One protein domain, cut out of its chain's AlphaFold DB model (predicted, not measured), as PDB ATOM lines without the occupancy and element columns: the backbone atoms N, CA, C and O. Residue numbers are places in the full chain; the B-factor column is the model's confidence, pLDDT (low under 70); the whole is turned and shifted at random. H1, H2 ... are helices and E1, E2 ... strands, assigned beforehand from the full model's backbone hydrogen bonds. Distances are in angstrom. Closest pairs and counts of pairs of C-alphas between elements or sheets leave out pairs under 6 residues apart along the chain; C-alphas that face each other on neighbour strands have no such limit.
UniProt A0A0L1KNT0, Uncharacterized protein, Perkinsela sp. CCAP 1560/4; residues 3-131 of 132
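What this domain is: This is residues 3 to 131 of the 132 residues of an uncharacterized protein of Perkinsela sp. CCAP 1560/4 (UniProt A0A0L1KNT0). The chain is wound in stacked turns, a short solenoid: strands E2, E4, E6 and E8 stack along one side of it as part of a long, twisted sheet, and E3, E5 and E7 make a small parallel sheet on another side, with long links leading from the long sheet to the small one and tight links leading back. Helix H1 sticks out from one end of the stack, beyond the hairpin E1 and E2, while E9 and the short H2 lie at the other end. The printed part has 129 residues, with two named helices and nine named strands in the order H1 E1 E2 E3 E4 E5 E6 E7 E8 H2 E9; under half of the residues are in them, and the class is mixed, helices and strands. The long sheet runs E1 E2 E4 E6 E8 E9 and is mixed, with one antiparallel pair, E1 and E2. The whole is compact by its radius of gyration of the C-alphas, 15.9 A, yet elongated in outline, 54 by 29 by 26 A, with H1 adding to its length.

How they stand to each other: Begin at the long sheet with E4, residues 58 to 61, an inner strand. On one side look for its parallel neighbour E2, residues 35 to 38, where N 58 and O 36 are 2.8 A apart. E1, residues 28 to 30, is an edge strand and forms an antiparallel hairpin with E2; N 37 and O 28 are 2.9 A apart. On the other side of E4 is E6, residues 81 to 84, parallel, with N 81 and O 59 at 2.8 A. Next comes E8, residues 104 to 111, parallel to E6, with N 104 and O 82 at 2.8 A. E8 bends by 72 degrees at residue 107, and its pairing is staggered: residues 104 to 105 pair with E6 and residues 106 to 111 with E9, residues 125 to 130, the other edge strand. E8 and E9 are parallel at 1 degree, with N 127 and O 107 at 2.8 A. H2, residues 113 to 116, only grazes this sheet; E8, H2 and E9 form a strand-helix-strand unit, two parallel neighbour strands with a helix between them, and its crossover is right-handed. In the small sheet, E5, residues 74 to 76, is the inner strand. It is parallel to E3, residues 51 to 53, with N 76 and O 52 at 2.9 A, and to E7, residues 97 to 99, with N 75 and O 97 at 3.2 A. Residues 98 to 99 of E7 also pair, parallel, with residues 119 to 120. H1, residues 3 to 20, stands free and is on neither sheet; it has 12 of 14 O i to N i+4 pairs within hydrogen-bond range, and H2 is too short for such a pair.

Where its parts are: Find C-alpha 104 at (14.753, -1.859, -28.977); from there E8 runs 19.1 A to C-alpha 111. E9 is 16.3 A long and ends at C-alpha 130, (26.968, 4.909, -12.737). E2, E4 and E6 measure 10.4, 10.2 and 10.1 A. E1, E3, E5 and E7 have three residues each, and H2 has four. Go back to C-alpha 3 at (27.148, -38.389, -44.864), where H1 begins its 26.5 A.

The domain as a whole: The C-alphas of Leu 3 and Leu 131, the two farthest apart, are 55.3 A from each other. Without the free residues 3 to 20, the body of 111 residues spans 43 by 30 by 17 A. The printed part has no cut. The long links are residues 39 to 50, 62 to 73 and 85 to 96. In the B-factor column, the mean pLDDT of the printed part is 81.3; residues 3 to 34 are under 70, and the mean for H1 is 41.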
ATOM      1  N   LEU A   3      26.884 -39.746 -45.371       31.66
ATOM      2  CA  LEU A   3      27.148 -38.389 -44.864       31.66
ATOM      3  C   LEU A   3      25.861 -37.566 -44.636       31.66
ATOM      4  O   LEU A   3      25.730 -36.896 -43.618       31.66
ATOM      5  N   ALA A   4      24.865 -37.697 -45.521       32.88
ATOM      6  CA  ALA A   4      23.590 -36.973 -45.416       32.88
ATOM      7  C   ALA A   4      22.715 -37.432 -44.230       32.88
ATOM      8  O   ALA A   4      21.931 -36.656 -43.688       32.88
ATOM      9  N   HIS A   5      22.876 -38.679 -43.771       36.41
ATOM     10  CA  HIS A   5      22.122 -39.197 -42.624       36.41
ATOM     11  C   HIS A   5      22.658 -38.680 -41.276       36.41
ATOM     12  O   HIS A   5      21.872 -38.481 -40.352       36.41
ATOM     13  N   MET A   6      23.965 -38.398 -41.168       32.34
ATOM     14  CA  MET A   6      24.585 -37.863 -39.945       32.34
ATOM     15  C   MET A   6      24.274 -36.380 -39.708       32.34
ATOM     16  O   MET A   6      24.116 -35.970 -38.559       32.34
ATOM     17  N   ILE A   7      24.129 -35.587 -40.775       38.59
ATOM     18  CA  ILE A   7      23.755 -34.164 -40.681       38.59
ATOM     19  C   ILE A   7      22.308 -34.034 -40.167       38.59
ATOM     20  O   ILE A   7      22.028 -33.251 -39.260       38.59
ATOM     21  N   ASN A   8      21.412 -34.908 -40.638       42.62
ATOM     22  CA  ASN A   8      20.012 -34.946 -40.207       42.62
ATOM     23  C   ASN A   8      19.790 -35.511 -38.796       42.62
ATOM     24  O   ASN A   8      18.746 -35.249 -38.202       42.62
ATOM     25  N   ALA A   9      20.713 -36.310 -38.258       36.47
ATOM     26  CA  ALA A   9      20.616 -36.813 -36.887       36.47
ATOM     27  C   ALA A   9      21.030 -35.740 -35.868       36.47
ATOM     28  O   ALA A   9      20.303 -35.519 -34.905       36.47
ATOM     29  N   LYS A  10      22.112 -34.993 -36.139       42.88
ATOM     30  CA  LYS A  10      22.539 -33.854 -35.303       42.88
ATOM     31  C   LYS A  10      21.498 -32.733 -35.258       42.88
ATOM     32  O   LYS A  10      21.241 -32.197 -34.187       42.88
ATOM     33  N   SER A  11      20.860 -32.431 -36.392       45.47
ATOM     34  CA  SER A  11      19.737 -31.480 -36.479       45.47
ATOM     35  C   SER A  11      18.516 -31.954 -35.676       45.47
ATOM     36  O   SER A  11      17.936 -31.184 -34.912       45.47
ATOM     37  N   ARG A  12      18.160 -33.245 -35.758       47.41
ATOM     38  CA  ARG A  12      17.042 -33.817 -34.993       47.41
ATOM     39  C   ARG A  12      17.307 -33.876 -33.493       47.41
ATOM     40  O   ARG A  12      16.378 -33.663 -32.723       47.41
ATOM     41  N   GLU A  13      18.541 -34.123 -33.073       42.66
ATOM     42  CA  GLU A  13      18.942 -34.157 -31.664       42.66
ATOM     43  C   GLU A  13      19.012 -32.743 -31.054       42.66
ATOM     44  O   GLU A  13      18.514 -32.529 -29.946       42.66
ATOM     45  N   HIS A  14      19.479 -31.742 -31.817       43.94
ATOM     46  CA  HIS A  14      19.339 -30.319 -31.471       43.94
ATOM     47  C   HIS A  14      17.864 -29.904 -31.373       43.94
ATOM     48  O   HIS A  14      17.437 -29.355 -30.360       43.94
ATOM     49  N   ALA A  15      17.048 -30.247 -32.374       42.56
ATOM     50  CA  ALA A  15      15.620 -29.939 -32.387       42.56
ATOM     51  C   ALA A  15      14.850 -30.665 -31.270       42.56
ATOM     52  O   ALA A  15      13.863 -30.144 -30.754       42.56
ATOM     53  N   HIS A  16      15.275 -31.864 -30.875       41.91
ATOM     54  CA  HIS A  16      14.693 -32.606 -29.759       41.91
ATOM     55  C   HIS A  16      15.101 -32.009 -28.401       41.91
ATOM     56  O   HIS A  16      14.275 -31.925 -27.492       41.91
ATOM     57  N   THR A  17      16.332 -31.506 -28.285       44.25
ATOM     58  CA  THR A  17      16.806 -30.742 -27.120       44.25
ATOM     59  C   THR A  17      16.048 -29.410 -26.990       44.25
ATOM     60  O   THR A  17      15.530 -29.112 -25.915       44.25
ATOM     61  N   CYS A  18      15.812 -28.690 -28.097       45.16
ATOM     62  CA  CYS A  18      14.917 -27.523 -28.149       45.16
ATOM     63  C   CYS A  18      13.453 -27.865 -27.814       45.16
ATOM     64  O   CYS A  18      12.771 -27.089 -27.149       45.16
ATOM     65  N   ARG A  19      12.947 -29.042 -28.213       42.25
ATOM     66  CA  ARG A  19      11.588 -29.496 -27.855       42.25
ATOM     67  C   ARG A  19      11.442 -29.888 -26.383       42.25
ATOM     68  O   ARG A  19      10.336 -29.785 -25.866       42.25
ATOM     69  N   LYS A  20      12.511 -30.287 -25.687       42.97
ATOM     70  CA  LYS A  20      12.478 -30.482 -24.224       42.97
ATOM     71  C   LYS A  20      12.517 -29.161 -23.442       42.97
ATOM     72  O   LYS A  20      12.053 -29.133 -22.310       42.97
ATOM     73  N   ALA A  21      12.942 -28.057 -24.063       44.72
ATOM     74  CA  ALA A  21      12.816 -26.700 -23.514       44.72
ATOM     75  C   ALA A  21      11.399 -26.090 -23.671       44.72
ATOM     76  O   ALA A  21      11.152 -24.951 -23.274       44.72
ATOM     77  N   ARG A  22      10.434 -26.849 -24.214       44.56
ATOM     78  CA  ARG A  22       9.068 -26.411 -24.571       44.56
ATOM     79  C   ARG A  22       8.121 -26.205 -23.372       44.56
ATOM     80  O   ARG A  22       6.908 -26.264 -23.534       44.56
ATOM     81  N   ALA A  23       8.663 -25.932 -22.186       43.28
ATOM     82  CA  ALA A  23       7.894 -25.572 -20.994       43.28
ATOM     83  C   ALA A  23       8.188 -24.159 -20.444       43.28
ATOM     84  O   ALA A  23       7.591 -23.793 -19.443       43.28
ATOM     85  N   ILE A  24       9.058 -23.348 -21.067       51.00
ATOM     86  CA  ILE A  24       9.460 -22.038 -20.490       51.00
ATOM     87  C   ILE A  24       9.182 -20.861 -21.425       51.00
ATOM     88  O   ILE A  24       9.014 -19.722 -20.994       51.00
ATOM     89  N   PHE A  25       9.050 -21.121 -22.720       52.38
ATOM     90  CA  PHE A  25       9.018 -20.062 -23.708       52.38
ATOM     91  C   PHE A  25       7.881 -20.300 -24.696       52.38
ATOM     92  O   PHE A  25       7.765 -21.380 -25.278       52.38
ATOM     93  N   LYS A  26       7.025 -19.290 -24.887       54.72
ATOM     94  CA  LYS A  26       5.950 -19.264 -25.893       54.72
ATOM     95  C   LYS A  26       6.543 -19.132 -27.307       54.72
ATOM     96  O   LYS A  26       6.153 -18.248 -28.064       54.72
ATOM     97  N   LEU A  27       7.523 -19.967 -27.646       58.06
ATOM     98  CA  LEU A  27       8.295 -19.836 -28.872       58.06
ATOM     99  C   LEU A  27       7.493 -20.316 -30.063       58.06
ATOM    100  O   LEU A  27       6.880 -21.388 -30.035       58.06
ATOM    101  N   ARG A  28       7.561 -19.534 -31.136       59.25
ATOM    102  CA  ARG A  28       7.189 -19.971 -32.477       59.25
ATOM    103  C   ARG A  28       8.477 -20.110 -33.274       59.25
ATOM    104  O   ARG A  28       9.238 -19.154 -33.388       59.25
ATOM    105  N   TYR A  29       8.735 -21.312 -33.772       55.06
ATOM    106  CA  TYR A  29       9.809 -21.541 -34.735       55.06
ATOM    107  C   TYR A  29       9.281 -21.205 -36.129       55.06
ATOM    108  O   TYR A  29       8.183 -21.649 -36.479       55.06
ATOM    109  N   LYS A  30      10.028 -20.402 -36.891       57.12
ATOM    110  CA  LYS A  30       9.702 -20.048 -38.274       57.12
ATOM    111  C   LYS A  30      10.662 -20.793 -39.201       57.12
ATOM    112  O   LYS A  30      11.832 -20.438 -39.294       57.12
ATOM    113  N   GLU A  31      10.158 -21.836 -39.864       53.88
ATOM    114  CA  GLU A  31      10.954 -22.741 -40.716       53.88
ATOM    115  C   GLU A  31      11.649 -22.027 -41.886       53.88
ATOM    116  O   GLU A  31      12.711 -22.459 -42.313       53.88
ATOM    117  N   GLU A  32      11.086 -20.924 -42.387       57.22
ATOM    118  CA  GLU A  32      11.635 -20.200 -43.545       57.22
ATOM    119  C   GLU A  32      12.881 -19.358 -43.225       57.22
ATOM    120  O   GLU A  32      13.609 -18.985 -44.140       57.22
ATOM    121  N   GLU A  33      13.141 -19.059 -41.948       58.31
ATOM    122  CA  GLU A  33      14.224 -18.153 -41.529       58.31
ATOM    123  C   GLU A  33      15.176 -18.771 -40.496       58.31
ATOM    124  O   GLU A  33      16.091 -18.093 -40.043       58.31
ATOM    125  N   ASP A  34      14.978 -20.038 -40.106       66.19
ATOM    126  CA  ASP A  34      15.742 -20.710 -39.038       66.19
ATOM    127  C   ASP A  34      15.808 -19.911 -37.718       66.19
ATOM    128  O   ASP A  34      16.708 -20.088 -36.897       66.19
ATOM    129  N   GLN A  35      14.812 -19.053 -37.483       70.25
ATOM    130  CA  GLN A  35      14.763 -18.125 -36.356       70.25
ATOM    131  C   GLN A  35      13.586 -18.430 -35.427       70.25
ATOM    132  O   GLN A  35      12.484 -18.816 -35.841       70.25
ATOM    133  N   PHE A  36      13.822 -18.240 -34.131       79.31
ATOM    134  CA  PHE A  36      12.783 -18.285 -33.114       79.31
ATOM    135  C   PHE A  36      12.179 -16.896 -32.903       79.31
ATOM    136  O   PHE A  36      12.872 -15.887 -32.967       79.31
ATOM    137  N   SER A  37      10.880 -16.845 -32.616       84.06
ATOM    138  CA  SER A  37      10.160 -15.604 -32.322       84.06
ATOM    139  C   SER A  37       9.247 -15.741 -31.105       84.06
ATOM    140  O   SER A  37       8.968 -16.849 -30.625       84.06
ATOM    141  N   GLY A  38       8.756 -14.599 -30.624       87.00
ATOM    142  CA  GLY A  38       7.872 -14.494 -29.464       87.00
ATOM    143  C   GLY A  38       8.596 -13.996 -28.216       87.00
ATOM    144  O   GLY A  38       9.755 -13.595 -28.271       87.00
ATOM    145  N   SER A  39       7.898 -14.006 -27.082       90.62
ATOM    146  CA  SER A  39       8.454 -13.512 -25.825       90.62
ATOM    147  C   SER A  39       9.154 -14.588 -25.002       90.62
ATOM    148  O   SER A  39       8.834 -15.782 -25.062       90.62
ATOM    149  N   VAL A  40      10.104 -14.126 -24.192       88.56
ATOM    150  CA  VAL A  40      10.998 -14.949 -23.379       88.56
ATOM    151  C   VAL A  40      10.691 -14.710 -21.896       88.56
ATOM    152  O   VAL A  40      10.810 -13.595 -21.403       88.56
ATOM    153  N   VAL A  41      10.285 -15.753 -21.162       91.06
ATOM    154  CA  VAL A  41      10.018 -15.692 -19.716       91.06
ATOM    155  C   VAL A  41      11.238 -16.200 -18.944       91.06
ATOM    156  O   VAL A  41      11.330 -17.375 -18.594       91.06
ATOM    157  N   LEU A  42      12.197 -15.310 -18.682       90.75
ATOM    158  CA  LEU A  42      13.455 -15.659 -17.999       90.75
ATOM    159  C   LEU A  42      13.254 -16.108 -16.541       90.75
ATOM    160  O   LEU A  42      14.037 -16.887 -16.006       90.75
ATOM    161  N   THR A  43      12.165 -15.678 -15.911       89.56
ATOM    162  CA  THR A  43      11.880 -15.903 -14.485       89.56
ATOM    163  C   THR A  43      11.500 -17.349 -14.158       89.56
ATOM    164  O   THR A  43      11.235 -17.668 -13.003       89.56
ATOM    165  N   GLN A  44      11.362 -18.204 -15.174       87.88
ATOM    166  CA  GLN A  44      10.988 -19.619 -15.047       87.88
ATOM    167  C   GLN A  44      12.098 -20.554 -15.554       87.88
ATOM    168  O   GLN A  44      11.866 -21.739 -15.789       87.88
ATOM    169  N   LEU A  45      13.310 -20.026 -15.740       86.62
ATOM    170  CA  LEU A  45      14.475 -20.810 -16.131       86.62
ATOM    171  C   LEU A  45      14.886 -21.813 -15.030       86.62
ATOM    172  O   LEU A  45      14.842 -21.479 -13.845       86.62
ATOM    173  N   PRO A  46      15.336 -23.030 -15.397       87.62
ATOM    174  CA  PRO A  46      15.912 -23.989 -14.471       87.62
ATOM    175  C   PRO A  46      17.069 -23.388 -13.677       87.62
ATOM    176  O   PRO A  46      17.940 -22.714 -14.227       87.62
ATOM    177  N   CYS A  47      17.117 -23.700 -12.383       88.56
ATOM    178  CA  CYS A  47      18.106 -23.153 -11.452       88.56
ATOM    179  C   CYS A  47      19.566 -23.546 -11.765       88.56
ATOM    180  O   CYS A  47      20.495 -22.935 -11.235       88.56
ATOM    181  N   ASN A  48      19.776 -24.567 -12.599       86.75
ATOM    182  CA  ASN A  48      21.090 -25.092 -12.972       86.75
ATOM    183  C   ASN A  48      21.659 -24.491 -14.268       86.75
ATOM    184  O   ASN A  48      22.748 -24.888 -14.685       86.75
ATOM    185  N   ILE A  49      20.945 -23.571 -14.922       87.69
ATOM    186  CA  ILE A  49      21.449 -22.897 -16.121       87.69
ATOM    187  C   ILE A  49      22.588 -21.955 -15.740       87.69
ATOM    188  O   ILE A  49      22.431 -21.110 -14.864       87.69
ATOM    189  N   LYS A  50      23.713 -22.100 -16.448       89.38
ATOM    190  CA  LYS A  50      24.897 -21.239 -16.321       89.38
ATOM    191  C   LYS A  50      25.074 -20.276 -17.493       89.38
ATOM    192  O   LYS A  50      25.495 -19.144 -17.300       89.38
ATOM    193  N   TYR A  51      24.723 -20.721 -18.696       89.62
ATOM    194  CA  TYR A  51      24.911 -19.978 -19.939       89.62
ATOM    195  C   TYR A  51      23.609 -19.999 -20.728       89.62
ATOM    196  O   TYR A  51      23.034 -21.073 -20.932       89.62
ATOM    197  N   LEU A  52      23.147 -18.831 -21.171       90.56
ATOM    198  CA  LEU A  52      21.954 -18.715 -22.000       90.56
ATOM    199  C   LEU A  52      22.225 -17.829 -23.217       90.56
ATOM    200  O   LEU A  52      22.442 -16.625 -23.094       90.56
ATOM    201  N   HIS A  53      22.169 -18.439 -24.400       88.62
ATOM    202  CA  HIS A  53      22.324 -17.763 -25.685       88.62
ATOM    203  C   HIS A  53      20.970 -17.694 -26.392       88.62
ATOM    204  O   HIS A  53      20.372 -18.727 -26.690       88.62
ATOM    205  N   LEU A  54      20.491 -16.476 -26.628       89.12
ATOM    206  CA  LEU A  54      19.234 -16.173 -27.318       89.12
ATOM    207  C   LEU A  54      19.464 -15.315 -28.571       89.12
ATOM    208  O   LEU A  54      18.501 -14.920 -29.226       89.12
ATOM    209  N   SER A  55      20.718 -15.001 -28.889       88.88
ATOM    210  CA  SER A  55      21.068 -14.032 -29.918       88.88
ATOM    211  C   SER A  55      20.714 -14.476 -31.334       88.88
ATOM    212  O   SER A  55      20.527 -15.668 -31.586       88.88
ATOM    213  N   PHE A  56      20.627 -13.506 -32.250       87.56
ATOM    214  CA  PHE A  56      20.287 -13.719 -33.665       87.56
ATOM    215  C   PHE A  56      18.926 -14.402 -33.862       87.56
ATOM    216  O   PHE A  56      18.796 -15.374 -34.608       87.56
ATOM    217  N   ASN A  57      17.907 -13.899 -33.170       87.62
ATOM    218  CA  ASN A  57      16.532 -14.378 -33.273       87.62
ATOM    219  C   ASN A  57      15.566 -13.199 -33.460       87.62
ATOM    220  O   ASN A  57      15.966 -12.048 -33.597       87.62
ATOM    221  N   GLN A  58      14.271 -13.498 -33.489       90.44
ATOM    222  CA  GLN A  58      13.182 -12.524 -33.565       90.44
ATOM    223  C   GLN A  58      12.387 -12.494 -32.255       90.44
ATOM    224  O   GLN A  58      11.152 -12.380 -32.252       90.44
ATOM    225  N   PHE A  59      13.062 -12.688 -31.118       92.31
ATOM    226  CA  PHE A  59      12.402 -12.561 -29.826       92.31
ATOM    227  C   PHE A  59      12.007 -11.113 -29.572       92.31
ATOM    228  O   PHE A  59      12.685 -10.181 -29.996       92.31
ATOM    229  N   SER A  60      10.890 -10.923 -28.881       94.38
ATOM    230  CA  SER A  60      10.330  -9.601 -28.631       94.38
ATOM    231  C   SER A  60       9.627  -9.512 -27.281       94.38
ATOM    232  O   SER A  60       9.440 -10.506 -26.574       94.38
ATOM    233  N   GLY A  61       9.233  -8.296 -26.908       95.62
ATOM    234  CA  GLY A  61       8.676  -7.993 -25.590       95.62
ATOM    235  C   GLY A  61       9.754  -7.615 -24.576       95.62
ATOM    236  O   GLY A  61      10.896  -7.344 -24.942       95.62
ATOM    237  N   SER A  62       9.378  -7.561 -23.301       95.88
ATOM    238  CA  SER A  62      10.266  -7.117 -22.225       95.88
ATOM    239  C   SER A  62      11.170  -8.229 -21.688       95.88
ATOM    240  O   SER A  62      10.819  -9.411 -21.713       95.88
ATOM    241  N   LEU A  63      12.321  -7.827 -21.145       95.25
ATOM    242  CA  LEU A  63      13.259  -8.701 -20.441       95.25
ATOM    243  C   LEU A  63      13.164  -8.475 -18.926       95.25
ATOM    244  O   LEU A  63      13.640  -7.467 -18.407       95.25
ATOM    245  N   ASP A  64      12.575  -9.432 -18.206       95.81
ATOM    246  CA  ASP A  64      12.608  -9.452 -16.737       95.81
ATOM    247  C   ASP A  64      13.910 -10.111 -16.250       95.81
ATOM    248  O   ASP A  64      14.017 -11.338 -16.174       95.81
ATOM    249  N   LEU A  65      14.903  -9.277 -15.931       95.88
ATOM    250  CA  LEU A  65      16.206  -9.689 -15.396       95.88
ATOM    251  C   LEU A  65      16.220  -9.782 -13.859       95.88
ATOM    252  O   LEU A  65      17.260 -10.058 -13.270       95.88
ATOM    253  N   THR A  66      15.078  -9.575 -13.188       95.12
ATOM    254  CA  THR A  66      15.031  -9.475 -11.718       95.12
ATOM    255  C   THR A  66      15.044 -10.821 -10.995       95.12
ATOM    256  O   THR A  66      15.218 -10.875  -9.781       95.12
ATOM    257  N   ARG A  67      14.822 -11.921 -11.727       94.00
ATOM    258  CA  ARG A  67      14.716 -13.286 -11.182       94.00
ATOM    259  C   ARG A  67      15.450 -14.297 -12.058       94.00
ATOM    260  O   ARG A  67      14.886 -15.320 -12.451       94.00
ATOM    261  N   LEU A  68      16.691 -13.981 -12.410       94.38
ATOM    262  CA  LEU A  68      17.560 -14.927 -13.099       94.38
ATOM    263  C   LEU A  68      17.942 -16.099 -12.171       94.38
ATOM    264  O   LEU A  68      17.976 -15.929 -10.950       94.38
ATOM    265  N   PRO A  69      18.242 -17.293 -12.719       93.31
ATOM    266  CA  PRO A  69      18.784 -18.399 -11.935       93.31
ATOM    267  C   PRO A  69      20.031 -17.977 -11.146       93.31
ATOM    268  O   PRO A  69      20.892 -17.311 -11.708       93.31
ATOM    269  N   PRO A  70      20.208 -18.412  -9.889       93.62
ATOM    270  CA  PRO A  70      21.325 -17.950  -9.059       93.62
ATOM    271  C   PRO A  70      22.706 -18.338  -9.609       93.62
ATOM    272  O   PRO A  70      23.685 -17.673  -9.308       93.62
ATOM    273  N   ASN A  71      22.780 -19.403 -10.417       92.75
ATOM    274  CA  ASN A  71      24.023 -19.895 -11.013       92.75
ATOM    275  C   ASN A  71      24.236 -19.423 -12.458       92.75
ATOM    276  O   ASN A  71      25.159 -19.920 -13.109       92.75
ATOM    277  N   ILE A  72      23.372 -18.551 -13.001       94.25
ATOM    278  CA  ILE A  72      23.627 -18.016 -14.338       94.25
ATOM    279  C   ILE A  72      24.855 -17.114 -14.266       94.25
ATOM    280  O   ILE A  72      24.993 -16.311 -13.350       94.25
ATOM    281  N   LEU A  73      25.751 -17.279 -15.229       92.50
ATOM    282  CA  LEU A  73      27.005 -16.541 -15.327       92.50
ATOM    283  C   LEU A  73      26.999 -15.593 -16.529       92.50
ATOM    284  O   LEU A  73      27.683 -14.573 -16.521       92.50
ATOM    285  N   GLN A  74      26.223 -15.936 -17.564       93.81
ATOM    286  CA  GLN A  74      26.200 -15.219 -18.832       93.81
ATOM    287  C   GLN A  74      24.843 -15.325 -19.537       93.81
ATOM    288  O   GLN A  74      24.256 -16.412 -19.631       93.81
ATOM    289  N   LEU A  75      24.383 -14.201 -20.092       95.56
ATOM    290  CA  LEU A  75      23.137 -14.087 -20.855       95.56
ATOM    291  C   LEU A  75      23.352 -13.226 -22.107       95.56
ATOM    292  O   LEU A  75      23.711 -12.059 -22.005       95.56
ATOM    293  N   HIS A  76      23.101 -13.796 -23.287       95.31
ATOM    294  CA  HIS A  76      23.281 -13.134 -24.586       95.31
ATOM    295  C   HIS A  76      21.956 -13.023 -25.370       95.31
ATOM    296  O   HIS A  76      21.658 -13.911 -26.174       95.31
ATOM    297  N   PRO A  77      21.142 -11.979 -25.134       96.12
ATOM    298  CA  PRO A  77      19.926 -11.675 -25.891       96.12
ATOM    299  C   PRO A  77      20.136 -10.725 -27.080       96.12
ATOM    300  O   PRO A  77      19.149 -10.348 -27.712       96.12
ATOM    301  N   TYR A  78      21.372 -10.328 -27.390       97.56
ATOM    302  CA  TYR A  78      21.654  -9.369 -28.459       97.56
ATOM    303  C   TYR A  78      21.104  -9.780 -29.834       97.56
ATOM    304  O   TYR A  78      20.909 -10.966 -30.114       97.56
ATOM    305  N   ASN A  79      20.882  -8.800 -30.705       96.19
ATOM    306  CA  ASN A  79      20.345  -8.992 -32.055       96.19
ATOM    307  C   ASN A  79      18.989  -9.724 -32.043       96.19
ATOM    308  O   ASN A  79      18.849 -10.861 -32.508       96.19
ATOM    309  N   ASN A  80      18.022  -9.060 -31.410       95.62
ATOM    310  CA  ASN A  80      16.615  -9.438 -31.288       95.62
ATOM    311  C   ASN A  80      15.753  -8.157 -31.346       95.62
ATOM    312  O   ASN A  80      16.233  -7.068 -31.651       95.62
ATOM    313  N   SER A  81      14.461  -8.270 -31.047       97.56
ATOM    314  CA  SER A  81      13.522  -7.146 -30.961       97.56
ATOM    315  C   SER A  81      12.974  -6.971 -29.537       97.56
ATOM    316  O   SER A  81      11.799  -6.639 -29.350       97.56
ATOM    317  N   PHE A  82      13.786  -7.238 -28.504       98.19
ATOM    318  CA  PHE A  82      13.393  -6.955 -27.121       98.19
ATOM    319  C   PHE A  82      13.245  -5.449 -26.914       98.19
ATOM    320  O   PHE A  82      14.044  -4.665 -27.420       98.19
ATOM    321  N   SER A  83      12.232  -5.034 -26.160       98.38
ATOM    322  CA  SER A  83      11.871  -3.624 -26.000       98.38
ATOM    323  C   SER A  83      11.458  -3.279 -24.567       98.38
ATOM    324  O   SER A  83      11.258  -4.151 -23.719       98.38
ATOM    325  N   GLY A  84      11.346  -1.979 -24.287       98.00
ATOM    326  CA  GLY A  84      11.044  -1.460 -22.952       98.00
ATOM    327  C   GLY A  84      12.294  -1.232 -22.101       98.00
ATOM    328  O   GLY A  84      13.395  -1.092 -22.632       98.00
ATOM    329  N   THR A  85      12.103  -1.134 -20.786       97.75
ATOM    330  CA  THR A  85      13.176  -0.906 -19.807       97.75
ATOM    331  C   THR A  85      13.681  -2.220 -19.217       97.75
ATOM    332  O   THR A  85      12.990  -3.240 -19.253       97.75
ATOM    333  N   VAL A  86      14.881  -2.191 -18.637       97.12
ATOM    334  CA  VAL A  86      15.457  -3.324 -17.900       97.12
ATOM    335  C   VAL A  86      15.918  -2.883 -16.517       97.12
ATOM    336  O   VAL A  86      16.305  -1.734 -16.318       97.12
ATOM    337  N   ASN A  87      15.878  -3.804 -15.556       95.00
ATOM    338  CA  ASN A  87      16.388  -3.587 -14.206       95.00
ATOM    339  C   ASN A  87      17.561  -4.539 -13.946       95.00
ATOM    340  O   ASN A  87      17.389  -5.754 -14.000       95.00
ATOM    341  N   LEU A  88      18.733  -3.974 -13.651       93.81
ATOM    342  CA  LEU A  88      19.981  -4.711 -13.434       93.81
ATOM    343  C   LEU A  88      20.317  -4.904 -11.945       93.81
ATOM    344  O   LEU A  88      21.348  -5.480 -11.619       93.81
ATOM    345  N   SER A  89      19.451  -4.469 -11.021       91.19
ATOM    346  CA  SER A  89      19.748  -4.474  -9.580       91.19
ATOM    347  C   SER A  89      19.787  -5.861  -8.929       91.19
ATOM    348  O   SER A  89      20.118  -5.962  -7.751       91.19
ATOM    349  N   GLN A  90      19.396  -6.917  -9.647       93.00
ATOM    350  CA  GLN A  90      19.299  -8.295  -9.143       93.00
ATOM    351  C   GLN A  90      20.109  -9.286  -9.995       93.00
ATOM    352  O   GLN A  90      19.800 -10.478 -10.022       93.00
ATOM    353  N   LEU A  91      21.124  -8.807 -10.722       93.38
ATOM    354  CA  LEU A  91      22.044  -9.712 -11.408       93.38
ATOM    355  C   LEU A  91      22.779 -10.595 -10.375       93.38
ATOM    356  O   LEU A  91      23.142 -10.095  -9.306       93.38
ATOM    357  N   PRO A  92      22.983 -11.899 -10.647       92.75
ATOM    358  CA  PRO A  92      23.693 -12.782  -9.725       92.75
ATOM    359  C   PRO A  92      25.132 -12.332  -9.460       92.75
ATOM    360  O   PRO A  92      25.776 -11.733 -10.314       92.75
ATOM    361  N   GLN A  93      25.667 -12.691  -8.293       89.94
ATOM    362  CA  GLN A  93      27.002 -12.265  -7.863       89.94
ATOM    363  C   GLN A  93      28.136 -12.742  -8.789       89.94
ATOM    364  O   GLN A  93      29.093 -12.008  -9.001       89.94
ATOM    365  N   GLU A  94      28.046 -13.959  -9.335       91.50
ATOM    366  CA  GLU A  94      29.068 -14.525 -10.239       91.50
ATOM    367  C   GLU A  94      28.832 -14.167 -11.719       91.50
ATOM    368  O   GLU A  94      29.482 -14.709 -12.616       91.50
ATOM    369  N   PHE A  95      27.873 -13.285 -11.997       92.62
ATOM    370  CA  PHE A  95      27.506 -12.910 -13.352       92.62
ATOM    371  C   PHE A  95      28.579 -12.014 -13.969       92.62
ATOM    372  O   PHE A  95      28.907 -10.967 -13.418       92.62
ATOM    373  N   TYR A  96      29.126 -12.423 -15.112       93.69
ATOM    374  CA  TYR A  96      30.303 -11.768 -15.690       93.69
ATOM    375  C   TYR A  96      30.102 -11.280 -17.125       93.69
ATOM    376  O   TYR A  96      31.024 -10.694 -17.687       93.69
ATOM    377  N   ASN A  97      28.947 -11.533 -17.752       95.00
ATOM    378  CA  ASN A  97      28.700 -11.063 -19.114       95.00
ATOM    379  C   ASN A  97      27.204 -10.946 -19.459       95.00
ATOM    380  O   ASN A  97      26.453 -11.927 -19.390       95.00
ATOM    381  N   LEU A  98      26.798  -9.750 -19.888       97.19
ATOM    382  CA  LEU A  98      25.464  -9.432 -20.381       97.19
ATOM    383  C   LEU A  98      25.553  -8.596 -21.649       97.19
ATOM    384  O   LEU A  98      26.006  -7.456 -21.610       97.19
ATOM    385  N   ASP A  99      25.020  -9.123 -22.744       97.94
ATOM    386  CA  ASP A  99      24.988  -8.396 -24.008       97.94
ATOM    387  C   ASP A  99      23.552  -8.114 -24.455       97.94
ATOM    388  O   ASP A  99      22.846  -8.995 -24.950       97.94
ATOM    389  N   LEU A 100      23.118  -6.872 -24.233       98.19
ATOM    390  CA  LEU A 100      21.803  -6.345 -24.595       98.19
ATOM    391  C   LEU A 100      21.794  -5.660 -25.965       98.19
ATOM    392  O   LEU A 100      20.769  -5.081 -26.332       98.19
ATOM    393  N   SER A 101      22.914  -5.680 -26.688       98.62
ATOM    394  CA  SER A 101      23.105  -4.888 -27.900       98.62
ATOM    395  C   SER A 101      22.108  -5.250 -29.000       98.62
ATOM    396  O   SER A 101      21.493  -6.319 -28.979       98.62
ATOM    397  N   ASP A 102      21.914  -4.348 -29.958       98.56
ATOM    398  CA  ASP A 102      21.054  -4.574 -31.127       98.56
ATOM    399  C   ASP A 102      19.638  -5.039 -30.730       98.56
ATOM    400  O   ASP A 102      19.165  -6.116 -31.100       98.56
ATOM    401  N   ASN A 103      18.980  -4.231 -29.898       98.69
ATOM    402  CA  ASN A 103      17.602  -4.413 -29.449       98.69
ATOM    403  C   ASN A 103      16.899  -3.048 -29.341       98.69
ATOM    404  O   ASN A 103      17.519  -1.988 -29.361       98.69
ATOM    405  N   GLU A 104      15.586  -3.058 -29.138       98.62
ATOM    406  CA  GLU A 104      14.753  -1.859 -28.977       98.62
ATOM    407  C   GLU A 104      14.614  -1.416 -27.505       98.62
ATOM    408  O   GLU A 104      13.673  -0.704 -27.130       98.62
ATOM    409  N   LEU A 105      15.538  -1.848 -26.642       98.62
ATOM    410  CA  LEU A 105      15.565  -1.490 -25.225       98.62
ATOM    411  C   LEU A 105      15.844   0.004 -25.042       98.62
ATOM    412  O   LEU A 105      16.578   0.621 -25.814       98.62
ATOM    413  N   SER A 106      15.249   0.599 -24.012       98.44
ATOM    414  CA  SER A 106      15.301   2.039 -23.753       98.44
ATOM    415  C   SER A 106      15.200   2.365 -22.268       98.44
ATOM    416  O   SER A 106      14.854   1.510 -21.456       98.44
ATOM    417  N   GLY A 107      15.481   3.618 -21.913       97.62
ATOM    418  CA  GLY A 107      15.416   4.103 -20.536       97.62
ATOM    419  C   GLY A 107      16.780   4.118 -19.857       97.62
ATOM    420  O   GLY A 107      17.811   3.934 -20.500       97.62
ATOM    421  N   GLU A 108      16.788   4.382 -18.557       96.62
ATOM    422  CA  GLU A 108      18.019   4.470 -17.775       96.62
ATOM    423  C   GLU A 108      18.297   3.163 -17.040       96.62
ATOM    424  O   GLU A 108      17.389   2.544 -16.482       96.62
ATOM    425  N   VAL A 109      19.568   2.772 -17.013       94.81
ATOM    426  CA  VAL A 109      20.053   1.657 -16.204       94.81
ATOM    427  C   VAL A 109      21.174   2.149 -15.309       94.81
ATOM    428  O   VAL A 109      22.136   2.753 -15.778       94.81
ATOM    429  N   PHE A 110      21.034   1.890 -14.015       92.50
ATOM    430  CA  PHE A 110      22.055   2.199 -13.026       92.50
ATOM    431  C   PHE A 110      22.929   0.962 -12.849       92.50
ATOM    432  O   PHE A 110      22.417  -0.125 -12.576       92.50
ATOM    433  N   ILE A 111      24.232   1.126 -13.042       89.69
ATOM    434  CA  ILE A 111      25.210   0.042 -13.079       89.69
ATOM    435  C   ILE A 111      26.337   0.397 -12.108       89.69
ATOM    436  O   ILE A 111      26.845   1.517 -12.139       89.69
ATOM    437  N   SER A 112      26.700  -0.529 -11.222       88.44
ATOM    438  CA  SER A 112      27.885  -0.377 -10.372       88.44
ATOM    439  C   SER A 112      29.160  -0.456 -11.213       88.44
ATOM    440  O   SER A 112      29.160  -1.102 -12.257       88.44
ATOM    441  N   GLU A 113      30.254   0.150 -10.747       86.94
ATOM    442  CA  GLU A 113      31.555   0.138 -11.446       86.94
ATOM    443  C   GLU A 113      31.956  -1.265 -11.931       86.94
ATOM    444  O   GLU A 113      32.224  -1.457 -13.113       86.94
ATOM    445  N   ASP A 114      31.865  -2.272 -11.056       85.06
ATOM    446  CA  ASP A 114      32.244  -3.660 -11.366       85.06
ATOM    447  C   ASP A 114      31.437  -4.292 -12.514       85.06
ATOM    448  O   ASP A 114      31.889  -5.238 -13.156       85.06
ATOM    449  N   LEU A 115      30.225  -3.789 -12.767       85.75
ATOM    450  CA  LEU A 115      29.333  -4.306 -13.800       85.75
ATOM    451  C   LEU A 115      29.378  -3.468 -15.086       85.75
ATOM    452  O   LEU A 115      28.774  -3.850 -16.091       85.75
ATOM    453  N   PHE A 116      30.051  -2.315 -15.078       87.25
ATOM    454  CA  PHE A 116      29.965  -1.366 -16.181       87.25
ATOM    455  C   PHE A 116      30.519  -1.953 -17.481       87.25
ATOM    456  O   PHE A 116      29.859  -1.843 -18.516       87.25
ATOM    457  N   ASP A 117      31.659  -2.636 -17.428       89.62
ATOM    458  CA  ASP A 117      32.302  -3.212 -18.616       89.62
ATOM    459  C   ASP A 117      31.655  -4.522 -19.079       89.62
ATOM    460  O   ASP A 117      31.740  -4.876 -20.255       89.62
ATOM    461  N   ILE A 118      30.967  -5.239 -18.183       91.88
ATOM    462  CA  ILE A 118      30.352  -6.528 -18.528       91.88
ATOM    463  C   ILE A 118      28.967  -6.387 -19.165       91.88
ATOM    464  O   ILE A 118      28.455  -7.361 -19.715       91.88
ATOM    465  N   VAL A 119      28.339  -5.210 -19.050       95.56
ATOM    466  CA  VAL A 119      27.023  -4.917 -19.630       95.56
ATOM    467  C   VAL A 119      27.197  -4.143 -20.933       95.56
ATOM    468  O   VAL A 119      27.417  -2.924 -20.931       95.56
ATOM    469  N   GLN A 120      27.050  -4.846 -22.051       97.56
ATOM    470  CA  GLN A 120      27.019  -4.267 -23.391       97.56
ATOM    471  C   GLN A 120      25.583  -3.876 -23.756       97.56
ATOM    472  O   GLN A 120      24.626  -4.576 -23.421       97.56
ATOM    473  N   ALA A 121      25.427  -2.720 -24.396       97.19
ATOM    474  CA  ALA A 121      24.129  -2.160 -24.774       97.19
ATOM    475  C   ALA A 121      24.236  -1.330 -26.066       97.19
ATOM    476  O   ALA A 121      23.516  -0.341 -26.243       97.19
ATOM    477  N   GLU A 122      25.175  -1.696 -26.942       98.00
ATOM    478  CA  GLU A 122      25.406  -0.999 -28.205       98.00
ATOM    479  C   GLU A 122      24.154  -1.068 -29.088       98.00
ATOM    480  O   GLU A 122      23.389  -2.028 -29.042       98.00
ATOM    481  N   HIS A 123      23.895  -0.013 -29.861       98.19
ATOM    482  CA  HIS A 123      22.708   0.080 -30.724       98.19
ATOM    483  C   HIS A 123      21.359  -0.140 -30.006       98.19
ATOM    484  O   HIS A 123      20.370  -0.521 -30.628       98.19
ATOM    485  N   THR A 124      21.293   0.158 -28.707       98.31
ATOM    486  CA  THR A 124      20.036   0.320 -27.963       98.31
ATOM    487  C   THR A 124      19.763   1.803 -27.692       98.31
ATOM    488  O   THR A 124      20.565   2.679 -28.018       98.31
ATOM    489  N   LYS A 125      18.626   2.109 -27.064       98.50
ATOM    490  CA  LYS A 125      18.315   3.437 -26.505       98.50
ATOM    491  C   LYS A 125      18.528   3.476 -24.986       98.50
ATOM    492  O   LYS A 125      17.950   4.337 -24.316       98.50
ATOM    493  N   LEU A 126      19.268   2.517 -24.423       97.81
ATOM    494  CA  LEU A 126      19.587   2.496 -22.999       97.81
ATOM    495  C   LEU A 126      20.636   3.558 -22.673       97.81
ATOM    496  O   LEU A 126      21.632   3.719 -23.374       97.81
ATOM    497  N   ILE A 127      20.425   4.254 -21.564       96.81
ATOM    498  CA  ILE A 127      21.366   5.222 -21.012       96.81
ATOM    499  C   ILE A 127      21.994   4.584 -19.776       96.81
ATOM    500  O   ILE A 127      21.331   4.421 -18.749       96.81
ATOM    501  N   LYS A 128      23.276   4.219 -19.878       94.75
ATOM    502  CA  LYS A 128      24.052   3.696 -18.748       94.75
ATOM    503  C   LYS A 128      24.400   4.840 -17.795       94.75
ATOM    504  O   LYS A 128      24.982   5.845 -18.202       94.75
ATOM    505  N   ARG A 129      24.030   4.687 -16.528       94.81
ATOM    506  CA  ARG A 129      24.354   5.589 -15.419       94.81
ATOM    507  C   ARG A 129      25.210   4.824 -14.415       94.81
ATOM    508  O   ARG A 129      24.908   3.673 -14.114       94.81
ATOM    509  N   HIS A 130      26.237   5.465 -13.873       90.06
ATOM    510  CA  HIS A 130      26.968   4.909 -12.737       90.06
ATOM    511  C   HIS A 130      26.078   4.964 -11.489       90.06
ATOM    512  O   HIS A 130      25.406   5.972 -11.249       90.06
ATOM    513  N   LEU A 131      26.045   3.879 -10.716       83.88
ATOM    514  CA  LEU A 131      25.532   3.904  -9.348       83.88
ATOM    515  C   LEU A 131      26.559   4.660  -8.496       83.88
ATOM    516  O   LEU A 131      27.702   4.219  -8.397       83.88
TER     517      LEU A 131